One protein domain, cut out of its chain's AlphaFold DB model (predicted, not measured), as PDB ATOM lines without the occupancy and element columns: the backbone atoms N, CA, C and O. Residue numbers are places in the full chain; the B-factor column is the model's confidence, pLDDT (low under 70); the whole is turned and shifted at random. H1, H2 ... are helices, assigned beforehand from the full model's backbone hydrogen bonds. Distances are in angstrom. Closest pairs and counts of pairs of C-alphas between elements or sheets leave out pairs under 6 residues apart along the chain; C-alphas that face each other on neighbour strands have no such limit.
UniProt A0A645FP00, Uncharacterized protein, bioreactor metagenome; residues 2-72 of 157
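AT A GLANCE: This is residues 2 to 72 of the 157 residues of an uncharacterized protein of bioreactor metagenome (UniProt A0A645FP00). A lopsided V of two helices: H1 and the much longer H2 form a helical hairpin splayed at 45 degrees, joined near the V's point by residues 27 to 33. The far part of H2, residues 49 to 70, sticks out as a long arm, and so do residues 2 to 8 at the other end of the printed part. The 71 printed residues hold two named helices, H1 then H2, and no named strand; the class is all helix. The whole is extended, with a radius of gyration of the C-alphas of 17.9 A, and flat, spanning 59 by 32 by 16 A.

HOW THE PARTS SIT: H1, residues 7 to 26, and H2, residues 34 to 70, run opposite ways at a steep tilt of 45 degrees. They touch, H2 with residues 36 to 44 alone; their closest C-alphas, those of Ile 20 and Val 40, are 6.4 A apart. In H2 every O i to N i+4 pair is within hydrogen-bond range; in H1, 15 of 16 are.

IN THESE COORDINATES: H1 begins at C-alpha 7 (-34.698, 2.935, 44.849) and is 29.4 A long. H2 is 53.6 A long and ends at C-alpha 70 (-41.631, 32.060, 64.091).

THE WHOLE: The C-alphas of Lys 32 and Ile 72, the two farthest apart, are 58.8 A apart. The printed part has no cut, and the link is short. Its mean pLDDT is 70.5; 40 residues are under 70, among them 2 to 14 and 26 to 37.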
ATOM      1  N   PRO A   2     -24.357  -3.383  48.446       49.88
ATOM      2  CA  PRO A   2     -24.984  -2.791  47.274       49.88
ATOM      3  C   PRO A   2     -25.240  -1.320  47.593       49.88
ATOM      4  O   PRO A   2     -25.869  -0.991  48.599       49.88
ATOM      5  N   VAL A   3     -24.665  -0.438  46.780       46.38
ATOM      6  CA  VAL A   3     -24.799   1.009  46.921       46.38
ATOM      7  C   VAL A   3     -26.285   1.310  46.815       46.38
ATOM      8  O   VAL A   3     -26.889   1.146  45.757       46.38
ATOM      9  N   THR A   4     -26.902   1.648  47.944       47.34
ATOM     10  CA  THR A   4     -28.327   1.954  48.011       47.34
ATOM     11  C   THR A   4     -28.501   3.351  47.440       47.34
ATOM     12  O   THR A   4     -28.664   4.328  48.164       47.34
ATOM     13  N   ILE A   5     -28.415   3.462  46.114       53.31
ATOM     14  CA  ILE A   5     -29.085   4.557  45.427       53.31
ATOM     15  C   ILE A   5     -30.545   4.433  45.873       53.31
ATOM     16  O   ILE A   5     -31.096   3.332  45.780       53.31
ATOM     17  N   PRO A   6     -31.157   5.491  46.430       49.53
ATOM     18  CA  PRO A   6     -32.549   5.437  46.848       49.53
ATOM     19  C   PRO A   6     -33.372   4.850  45.700       49.53
ATOM     20  O   PRO A   6     -33.394   5.432  44.618       49.53
ATOM     21  N   ALA A   7     -34.017   3.697  45.909       54.50
ATOM     22  CA  ALA A   7     -34.698   2.935  44.849       54.50
ATOM     23  C   ALA A   7     -35.744   3.762  44.064       54.50
ATOM     24  O   ALA A   7     -36.134   3.413  42.951       54.50
ATOM     25  N   ASN A   8     -36.174   4.891  44.632       58.09
ATOM     26  CA  ASN A   8     -37.061   5.861  44.002       58.09
ATOM     27  C   ASN A   8     -36.373   6.733  42.923       58.09
ATOM     28  O   ASN A   8     -36.970   7.031  41.894       58.09
ATOM     29  N   ILE A   9     -35.104   7.112  43.105       60.59
ATOM     30  CA  ILE A   9     -34.367   7.955  42.143       60.59
ATOM     31  C   ILE A   9     -34.059   7.173  40.862       60.59
ATOM     32  O   ILE A   9     -34.186   7.708  39.762       60.59
ATOM     33  N   SER A  10     -33.729   5.885  40.983       60.75
ATOM     34  CA  SER A  10     -33.500   5.010  39.826       60.75
ATOM     35  C   SER A  10     -34.745   4.851  38.950       60.75
ATOM     36  O   SER A  10     -34.622   4.804  37.730       60.75
ATOM     37  N   SER A  11     -35.936   4.821  39.554       64.06
ATOM     38  CA  SER A  11     -37.215   4.765  38.834       64.06
ATOM     39  C   SER A  11     -37.437   6.021  37.980       64.06
ATOM     40  O   SER A  11     -37.687   5.930  36.777       64.06
ATOM     41  N   VAL A  12     -37.256   7.201  38.578       64.12
ATOM     42  CA  VAL A  12     -37.461   8.494  37.908       64.12
ATOM     43  C   VAL A  12     -36.434   8.714  36.791       64.12
ATOM     44  O   VAL A  12     -36.791   9.137  35.692       64.12
ATOM     45  N   ILE A  13     -35.169   8.356  37.012       65.75
ATOM     46  CA  ILE A  13     -34.122   8.404  35.975       65.75
ATOM     47  C   ILE A  13     -34.451   7.458  34.810       65.75
ATOM     48  O   ILE A  13     -34.289   7.829  33.647       65.75
ATOM     49  N   TYR A  14     -34.964   6.260  35.098       68.31
ATOM     50  CA  TYR A  14     -35.308   5.275  34.075       68.31
ATOM     51  C   TYR A  14     -36.473   5.726  33.178       68.31
ATOM     52  O   TYR A  14     -36.396   5.604  31.954       68.31
ATOM     53  N   VAL A  15     -37.535   6.286  33.764       70.25
ATOM     54  CA  VAL A  15     -38.698   6.782  33.004       70.25
ATOM     55  C   VAL A  15     -38.317   7.986  32.137       70.25
ATOM     56  O   VAL A  15     -38.704   8.046  30.970       70.25
ATOM     57  N   GLN A  16     -37.495   8.900  32.659       63.72
ATOM     58  CA  GLN A  16     -37.041  10.078  31.914       63.72
ATOM     59  C   GLN A  16     -36.126   9.694  30.744       63.72
ATOM     60  O   GLN A  16     -36.324  10.189  29.637       63.72
ATOM     61  N   MET A  17     -35.210   8.732  30.927       66.38
ATOM     62  CA  MET A  17     -34.397   8.205  29.821       66.38
ATOM     63  C   MET A  17     -35.246   7.588  28.707       66.38
ATOM     64  O   MET A  17     -34.956   7.792  27.531       66.38
ATOM     65  N   ARG A  18     -36.312   6.856  29.052       70.75
ATOM     66  CA  ARG A  18     -37.208   6.238  28.062       70.75
ATOM     67  C   ARG A  18     -37.983   7.280  27.258       70.75
ATOM     68  O   ARG A  18     -38.129   7.108  26.051       70.75
ATOM     69  N   MET A  19     -38.429   8.362  27.896       69.00
ATOM     70  CA  MET A  19     -39.106   9.464  27.211       69.00
ATOM     71  C   MET A  19     -38.158  10.200  26.253       69.00
ATOM     72  O   MET A  19     -38.495  10.386  25.086       69.00
ATOM     73  N   ILE A  20     -36.942  10.529  26.708       68.44
ATOM     74  CA  ILE A  20     -35.925  11.212  25.891       68.44
ATOM     75  C   ILE A  20     -35.493  10.329  24.707       68.44
ATOM     76  O   ILE A  20     -35.398  10.813  23.580       68.44
ATOM     77  N   ALA A  21     -35.300   9.024  24.927       68.50
ATOM     78  CA  ALA A  21     -34.958   8.076  23.865       68.50
ATOM     79  C   ALA A  21     -36.075   7.931  22.816       68.50
ATOM     80  O   ALA A  21     -35.781   7.852  21.626       68.50
ATOM     81  N   CYS A  22     -37.351   7.941  23.225       68.00
ATOM     82  CA  CYS A  22     -38.473   7.958  22.283       68.00
ATOM     83  C   CYS A  22     -38.507   9.242  21.447       68.00
ATOM     84  O   CYS A  22     -38.737   9.156  20.245       68.00
ATOM     85  N   CYS A  23     -38.252  10.411  22.041       65.50
ATOM     86  CA  CYS A  23     -38.174  11.670  21.294       65.50
ATOM     87  C   CYS A  23     -37.037  11.653  20.264       65.50
ATOM     88  O   CYS A  23     -37.267  12.006  19.110       65.50
ATOM     89  N   ALA A  24     -35.848  11.177  20.648       65.38
ATOM     90  CA  ALA A  24     -34.719  11.031  19.731       65.38
ATOM     91  C   ALA A  24     -35.040  10.061  18.578       65.38
ATOM     92  O   ALA A  24     -34.789  10.374  17.416       65.38
ATOM     93  N   TYR A  25     -35.674   8.926  18.889       70.00
ATOM     94  CA  TYR A  25     -36.104   7.949  17.887       70.00
ATOM     95  C   TYR A  25     -37.187   8.506  16.945       70.00
ATOM     96  O   TYR A  25     -37.091   8.338  15.732       70.00
ATOM     97  N   MET A  26     -38.195   9.213  17.473       68.69
ATOM     98  CA  MET A  26     -39.240   9.870  16.671       68.69
ATOM     99  C   MET A  26     -38.691  10.985  15.775       68.69
ATOM    100  O   MET A  26     -39.237  11.220  14.703       68.69
ATOM    101  N   ALA A  27     -37.616  11.649  16.194       62.38
ATOM    102  CA  ALA A  27     -36.921  12.655  15.400       62.38
ATOM    103  C   ALA A  27     -35.964  12.060  14.347       62.38
ATOM    104  O   ALA A  27     -35.279  12.804  13.652       62.38
ATOM    105  N   GLY A  28     -35.911  10.730  14.210       63.69
ATOM    106  CA  GLY A  28     -35.102  10.049  13.198       63.69
ATOM    107  C   GLY A  28     -33.624   9.894  13.559       63.69
ATOM    108  O   GLY A  28     -32.839   9.482  12.706       63.69
ATOM    109  N   TYR A  29     -33.230  10.188  14.803       64.56
ATOM    110  CA  TYR A  29     -31.866   9.949  15.272       64.56
ATOM    111  C   TYR A  29     -31.660   8.471  15.609       64.56
ATOM    112  O   TYR A  29     -32.449   7.858  16.333       64.56
ATOM    113  N   ASP A  30     -30.551   7.904  15.135       69.50
ATOM    114  CA  ASP A  30     -30.114   6.580  15.565       69.50
ATOM    115  C   ASP A  30     -29.561   6.665  16.995       69.50
ATOM    116  O   ASP A  30     -28.558   7.331  17.255       69.50
ATOM    117  N   LEU A  31     -30.201   5.959  17.930       64.31
ATOM    118  CA  LEU A  31     -29.802   5.879  19.341       64.31
ATOM    119  C   LEU A  31     -28.394   5.279  19.538       64.31
ATOM    120  O   LEU A  31     -27.837   5.351  20.638       64.31
ATOM    121  N   LYS A  32     -27.817   4.671  18.495       65.62
ATOM    122  CA  LYS A  32     -26.439   4.158  18.483       65.62
ATOM    123  C   LYS A  32     -25.392   5.177  18.030       65.62
ATOM    124  O   LYS A  32     -24.208   4.873  18.121       65.62
ATOM    125  N   SER A  33     -25.804   6.353  17.561       67.88
ATOM    126  CA  SER A  33     -24.892   7.441  17.206       67.88
ATOM    127  C   SER A  33     -24.388   8.171  18.456       67.88
ATOM    128  O   SER A  33     -25.179   8.523  19.337       67.88
ATOM    129  N   ASP A  34     -23.086   8.469  18.502       66.94
ATOM    130  CA  ASP A  34     -22.444   9.228  19.588       66.94
ATOM    131  C   ASP A  34     -23.086  10.610  19.795       66.94
ATOM    132  O   ASP A  34     -23.152  11.126  20.915       66.94
ATOM    133  N   GLN A  35     -23.636  11.197  18.727       59.44
ATOM    134  CA  GLN A  35     -24.330  12.480  18.788       59.44
ATOM    135  C   GLN A  35     -25.668  12.364  19.530       59.44
ATOM    136  O   GLN A  35     -25.965  13.188  20.394       59.44
ATOM    137  N   ALA A  36     -26.443  11.309  19.256       66.25
ATOM    138  CA  ALA A  36     -27.709  11.052  19.938       66.25
ATOM    139  C   ALA A  36     -27.480  10.715  21.419       66.25
ATOM    140  O   ALA A  36     -28.198  11.211  22.285       66.25
ATOM    141  N   GLN A  37     -26.438   9.938  21.729       66.69
ATOM    142  CA  GLN A  37     -26.080   9.617  23.113       66.69
ATOM    143  C   GLN A  37     -25.640  10.850  23.900       66.69
ATOM    144  O   GLN A  37     -26.115  11.054  25.017       66.69
ATOM    145  N   THR A  38     -24.792  11.701  23.316       70.31
ATOM    146  CA  THR A  38     -24.355  12.955  23.952       70.31
ATOM    147  C   THR A  38     -25.550  13.852  24.272       70.31
ATOM    148  O   THR A  38     -25.640  14.404  25.369       70.31
ATOM    149  N   PHE A  39     -26.517  13.931  23.358       66.50
ATOM    150  CA  PHE A  39     -27.737  14.710  23.549       66.50
ATOM    151  C   PHE A  39     -28.640  14.145  24.652       66.50
ATOM    152  O   PHE A  39     -29.147  14.885  25.495       66.50
ATOM    153  N   VAL A  40     -28.801  12.820  24.693       68.88
ATOM    154  CA  VAL A  40     -29.553  12.128  25.749       68.88
ATOM    155  C   VAL A  40     -28.898  12.359  27.113       68.88
ATOM    156  O   VAL A  40     -29.606  12.665  28.072       68.88
ATOM    157  N   TYR A  41     -27.567  12.282  27.206       70.00
ATOM    158  CA  TYR A  41     -26.829  12.559  28.443       70.00
ATOM    159  C   TYR A  41     -26.930  14.023  28.881       70.00
ATOM    160  O   TYR A  41     -27.118  14.281  30.070       70.00
ATOM    161  N   ALA A  42     -26.862  14.975  27.947       69.38
ATOM    162  CA  ALA A  42     -27.038  16.396  28.240       69.38
ATOM    163  C   ALA A  42     -28.453  16.699  28.761       69.38
ATOM    164  O   ALA A  42     -28.602  17.354  29.794       69.38
ATOM    165  N   CYS A  43     -29.491  16.149  28.119       64.44
ATOM    166  CA  CYS A  43     -30.870  16.241  28.606       64.44
ATOM    167  C   CYS A  43     -31.036  15.577  29.978       64.44
ATOM    168  O   CYS A  43     -31.685  16.141  30.855       64.44
ATOM    169  N   LEU A  44     -30.426  14.410  30.199       66.69
ATOM    170  CA  LEU A  44     -30.477  13.730  31.492       66.69
ATOM    171  C   LEU A  44     -29.838  14.579  32.600       66.69
ATOM    172  O   LEU A  44     -30.402  14.691  33.689       66.69
ATOM    173  N   ALA A  45     -28.690  15.196  32.315       72.50
ATOM    174  CA  ALA A  45     -28.002  16.084  33.241       72.50
ATOM    175  C   ALA A  45     -28.837  17.338  33.543       72.50
ATOM    176  O   ALA A  45     -29.036  17.659  34.712       72.50
ATOM    177  N   GLY A  46     -29.393  17.996  32.522       68.56
ATOM    178  CA  GLY A  46     -30.238  19.182  32.700       68.56
ATOM    179  C   GLY A  46     -31.502  18.895  33.515       68.56
ATOM    180  O   GLY A  46     -31.839  19.638  34.436       68.56
ATOM    181  N   VAL A  47     -32.161  17.768  33.249       68.12
ATOM    182  CA  VAL A  47     -33.360  17.344  33.983       68.12
ATOM    183  C   VAL A  47     -33.033  16.974  35.433       68.12
ATOM    184  O   VAL A  47     -33.760  17.360  36.352       68.12
ATOM    185  N   ALA A  48     -31.913  16.283  35.672       71.44
ATOM    186  CA  ALA A  48     -31.460  15.963  37.024       71.44
ATOM    187  C   ALA A  48     -31.109  17.227  37.827       71.44
ATOM    188  O   ALA A  48     -31.504  17.344  38.989       71.44
ATOM    189  N   VAL A  49     -30.416  18.188  37.207       72.19
ATOM    190  CA  VAL A  49     -30.079  19.480  37.824       72.19
ATOM    191  C   VAL A  49     -31.345  20.264  38.167       72.19
ATOM    192  O   VAL A  49     -31.465  20.736  39.299       72.19
ATOM    193  N   ASN A  50     -32.325  20.329  37.260       70.62
ATOM    194  CA  ASN A  50     -33.590  21.015  37.522       70.62
ATOM    195  C   ASN A  50     -34.372  20.363  38.683       70.62
ATOM    196  O   ASN A  50     -34.886  21.051  39.564       70.62
ATOM    197  N   GLY A  51     -34.380  19.028  38.766       72.75
ATOM    198  CA  GLY A  51     -34.989  18.305  39.890       72.75
ATOM    199  C   GLY A  51     -34.341  18.625  41.246       72.75
ATOM    200  O   GLY A  51     -35.038  18.801  42.250       72.75
ATOM    201  N   VAL A  52     -33.012  18.754  41.286       76.75
ATOM    202  CA  VAL A  52     -32.281  19.155  42.499       76.75
ATOM    203  C   VAL A  52     -32.565  20.615  42.855       76.75
ATOM    204  O   VAL A  52     -32.812  20.914  44.028       76.75
ATOM    205  N   LEU A  53     -32.582  21.507  41.863       78.31
ATOM    206  CA  LEU A  53     -32.869  22.929  42.048       78.31
ATOM    207  C   LEU A  53     -34.285  23.149  42.590       78.31
ATOM    208  O   LEU A  53     -34.447  23.838  43.598       78.31
ATOM    209  N   LYS A  54     -35.291  22.476  42.020       76.25
ATOM    210  CA  LYS A  54     -36.657  22.417  42.564       76.25
ATOM    211  C   LYS A  54     -36.676  22.016  44.025       76.25
ATOM    212  O   LYS A  54     -37.271  22.690  44.863       76.25
ATOM    213  N   GLN A  55     -36.034  20.896  44.351       79.00
ATOM    214  CA  GLN A  55     -36.064  20.366  45.707       79.00
ATOM    215  C   GLN A  55     -35.370  21.315  46.695       79.00
ATOM    216  O   GLN A  55     -35.823  21.457  47.835       79.00
ATOM    217  N   ALA A  56     -34.296  21.978  46.268       82.62
ATOM    218  CA  ALA A  56     -33.635  23.024  47.036       82.62
ATOM    219  C   ALA A  56     -34.542  24.251  47.218       82.62
ATOM    220  O   ALA A  56     -34.696  24.705  48.351       82.62
ATOM    221  N   GLY A  57     -35.202  24.721  46.156       83.75
ATOM    222  CA  GLY A  57     -36.145  25.842  46.178       83.75
ATOM    223  C   GLY A  57     -37.339  25.594  47.100       83.75
ATOM    224  O   GLY A  57     -37.637  26.423  47.956       83.75
ATOM    225  N   ILE A  58     -37.952  24.407  47.033       83.81
ATOM    226  CA  ILE A  58     -39.040  24.009  47.941       83.81
ATOM    227  C   ILE A  58     -38.541  23.974  49.389       83.81
ATOM    228  O   ILE A  58     -39.164  24.561  50.273       83.81
ATOM    229  N   LYS A  59     -37.398  23.327  49.662       86.00
ATOM    230  CA  LYS A  59     -36.831  23.270  51.024       86.00
ATOM    231  C   LYS A  59     -36.484  24.657  51.561       86.00
ATOM    232  O   LYS A  59     -36.691  24.917  52.747       86.00
ATOM    233  N   PHE A  60     -35.953  25.532  50.715       91.56
ATOM    234  CA  PHE A  60     -35.639  26.909  51.067       91.56
ATOM    235  C   PHE A  60     -36.912  27.709  51.358       91.56
ATOM    236  O   PHE A  60     -37.003  28.324  52.417       91.56
ATOM    237  N   GLY A  61     -37.927  27.623  50.495       88.50
ATOM    238  CA  GLY A  61     -39.224  28.276  50.685       88.50
ATOM    239  C   GLY A  61     -39.940  27.816  51.956       88.50
ATOM    240  O   GLY A  61     -40.451  28.645  52.713       88.50
ATOM    241  N   VAL A  62     -39.900  26.514  52.263       88.56
ATOM    242  CA  VAL A  62     -40.422  25.966  53.526       88.56
ATOM    243  C   VAL A  62     -39.675  26.558  54.722       88.56
ATOM    244  O   VAL A  62     -40.312  27.079  55.634       88.56
ATOM    245  N   LYS A  63     -38.336  26.568  54.707       87.44
ATOM    246  CA  LYS A  63     -37.531  27.149  55.798       87.44
ATOM    247  C   LYS A  63     -37.746  28.654  55.971       87.44
ATOM    248  O   LYS A  63     -37.793  29.136  57.103       87.44
ATOM    249  N   LEU A  64     -37.884  29.393  54.871       91.69
ATOM    250  CA  LEU A  64     -38.195  30.821  54.886       91.69
ATOM    251  C   LEU A  64     -39.558  31.057  55.544       91.69
ATOM    252  O   LEU A  64     -39.681  31.890  56.442       91.69
ATOM    253  N   THR A  65     -40.558  30.271  55.145       87.62
ATOM    254  CA  THR A  65     -41.915  30.327  55.692       87.62
ATOM    255  C   THR A  65     -41.924  29.976  57.179       87.62
ATOM    256  O   THR A  65     -42.517  30.699  57.974       87.62
ATOM    257  N   GLU A  66     -41.207  28.933  57.599       87.56
ATOM    258  CA  GLU A  66     -41.046  28.586  59.016       87.56
ATOM    259  C   GLU A  66     -40.391  29.715  59.823       87.56
ATOM    260  O   GLU A  66     -40.833  30.026  60.932       87.56
ATOM    261  N   GLY A  67     -39.348  30.350  59.283       84.75
ATOM    262  CA  GLY A  67     -38.688  31.496  59.907       84.75
ATOM    263  C   GLY A  67     -39.604  32.717  60.018       84.75
ATOM    264  O   GLY A  67     -39.611  33.394  61.048       84.75
ATOM    265  N   ALA A  68     -40.417  32.965  58.990       83.56
ATOM    266  CA  ALA A  68     -41.424  34.018  58.990       83.56
ATOM    267  C   ALA A  68     -42.513  33.743  60.034       83.56
ATOM    268  O   ALA A  68     -42.803  34.622  60.839       83.56
ATOM    269  N   ILE A  69     -43.041  32.513  60.094       79.94
ATOM    270  CA  ILE A  69     -44.051  32.089  61.075       79.94
ATOM    271  C   ILE A  69     -43.529  32.253  62.507       79.94
ATOM    272  O   ILE A  69     -44.248  32.768  63.361       79.94
ATOM    273  N   LYS A  70     -42.269  31.887  62.772       78.81
ATOM    274  CA  LYS A  70     -41.631  32.060  64.091       78.81
ATOM    275  C   LYS A  70     -41.497  33.524  64.520       78.81
ATOM    276  O   LYS A  70     -41.441  33.791  65.717       78.81
ATOM    277  N   LYS A  71     -41.450  34.466  63.572       79.69
ATOM    278  CA  LYS A  71     -41.426  35.913  63.846       79.69
ATOM    279  C   LYS A  71     -42.815  36.527  64.023       79.69
ATOM    280  O   LYS A  71     -42.903  37.696  64.394       79.69
ATOM    281  N   ILE A  72     -43.894  35.782  63.780       80.19
ATOM    282  CA  ILE A  72     -45.243  36.301  63.995       80.19
ATOM    283  C   ILE A  72     -45.504  36.356  65.511       80.19
ATOM    284  O   ILE A  72     -45.410  35.332  66.191       80.19
TER     285      ILE A  72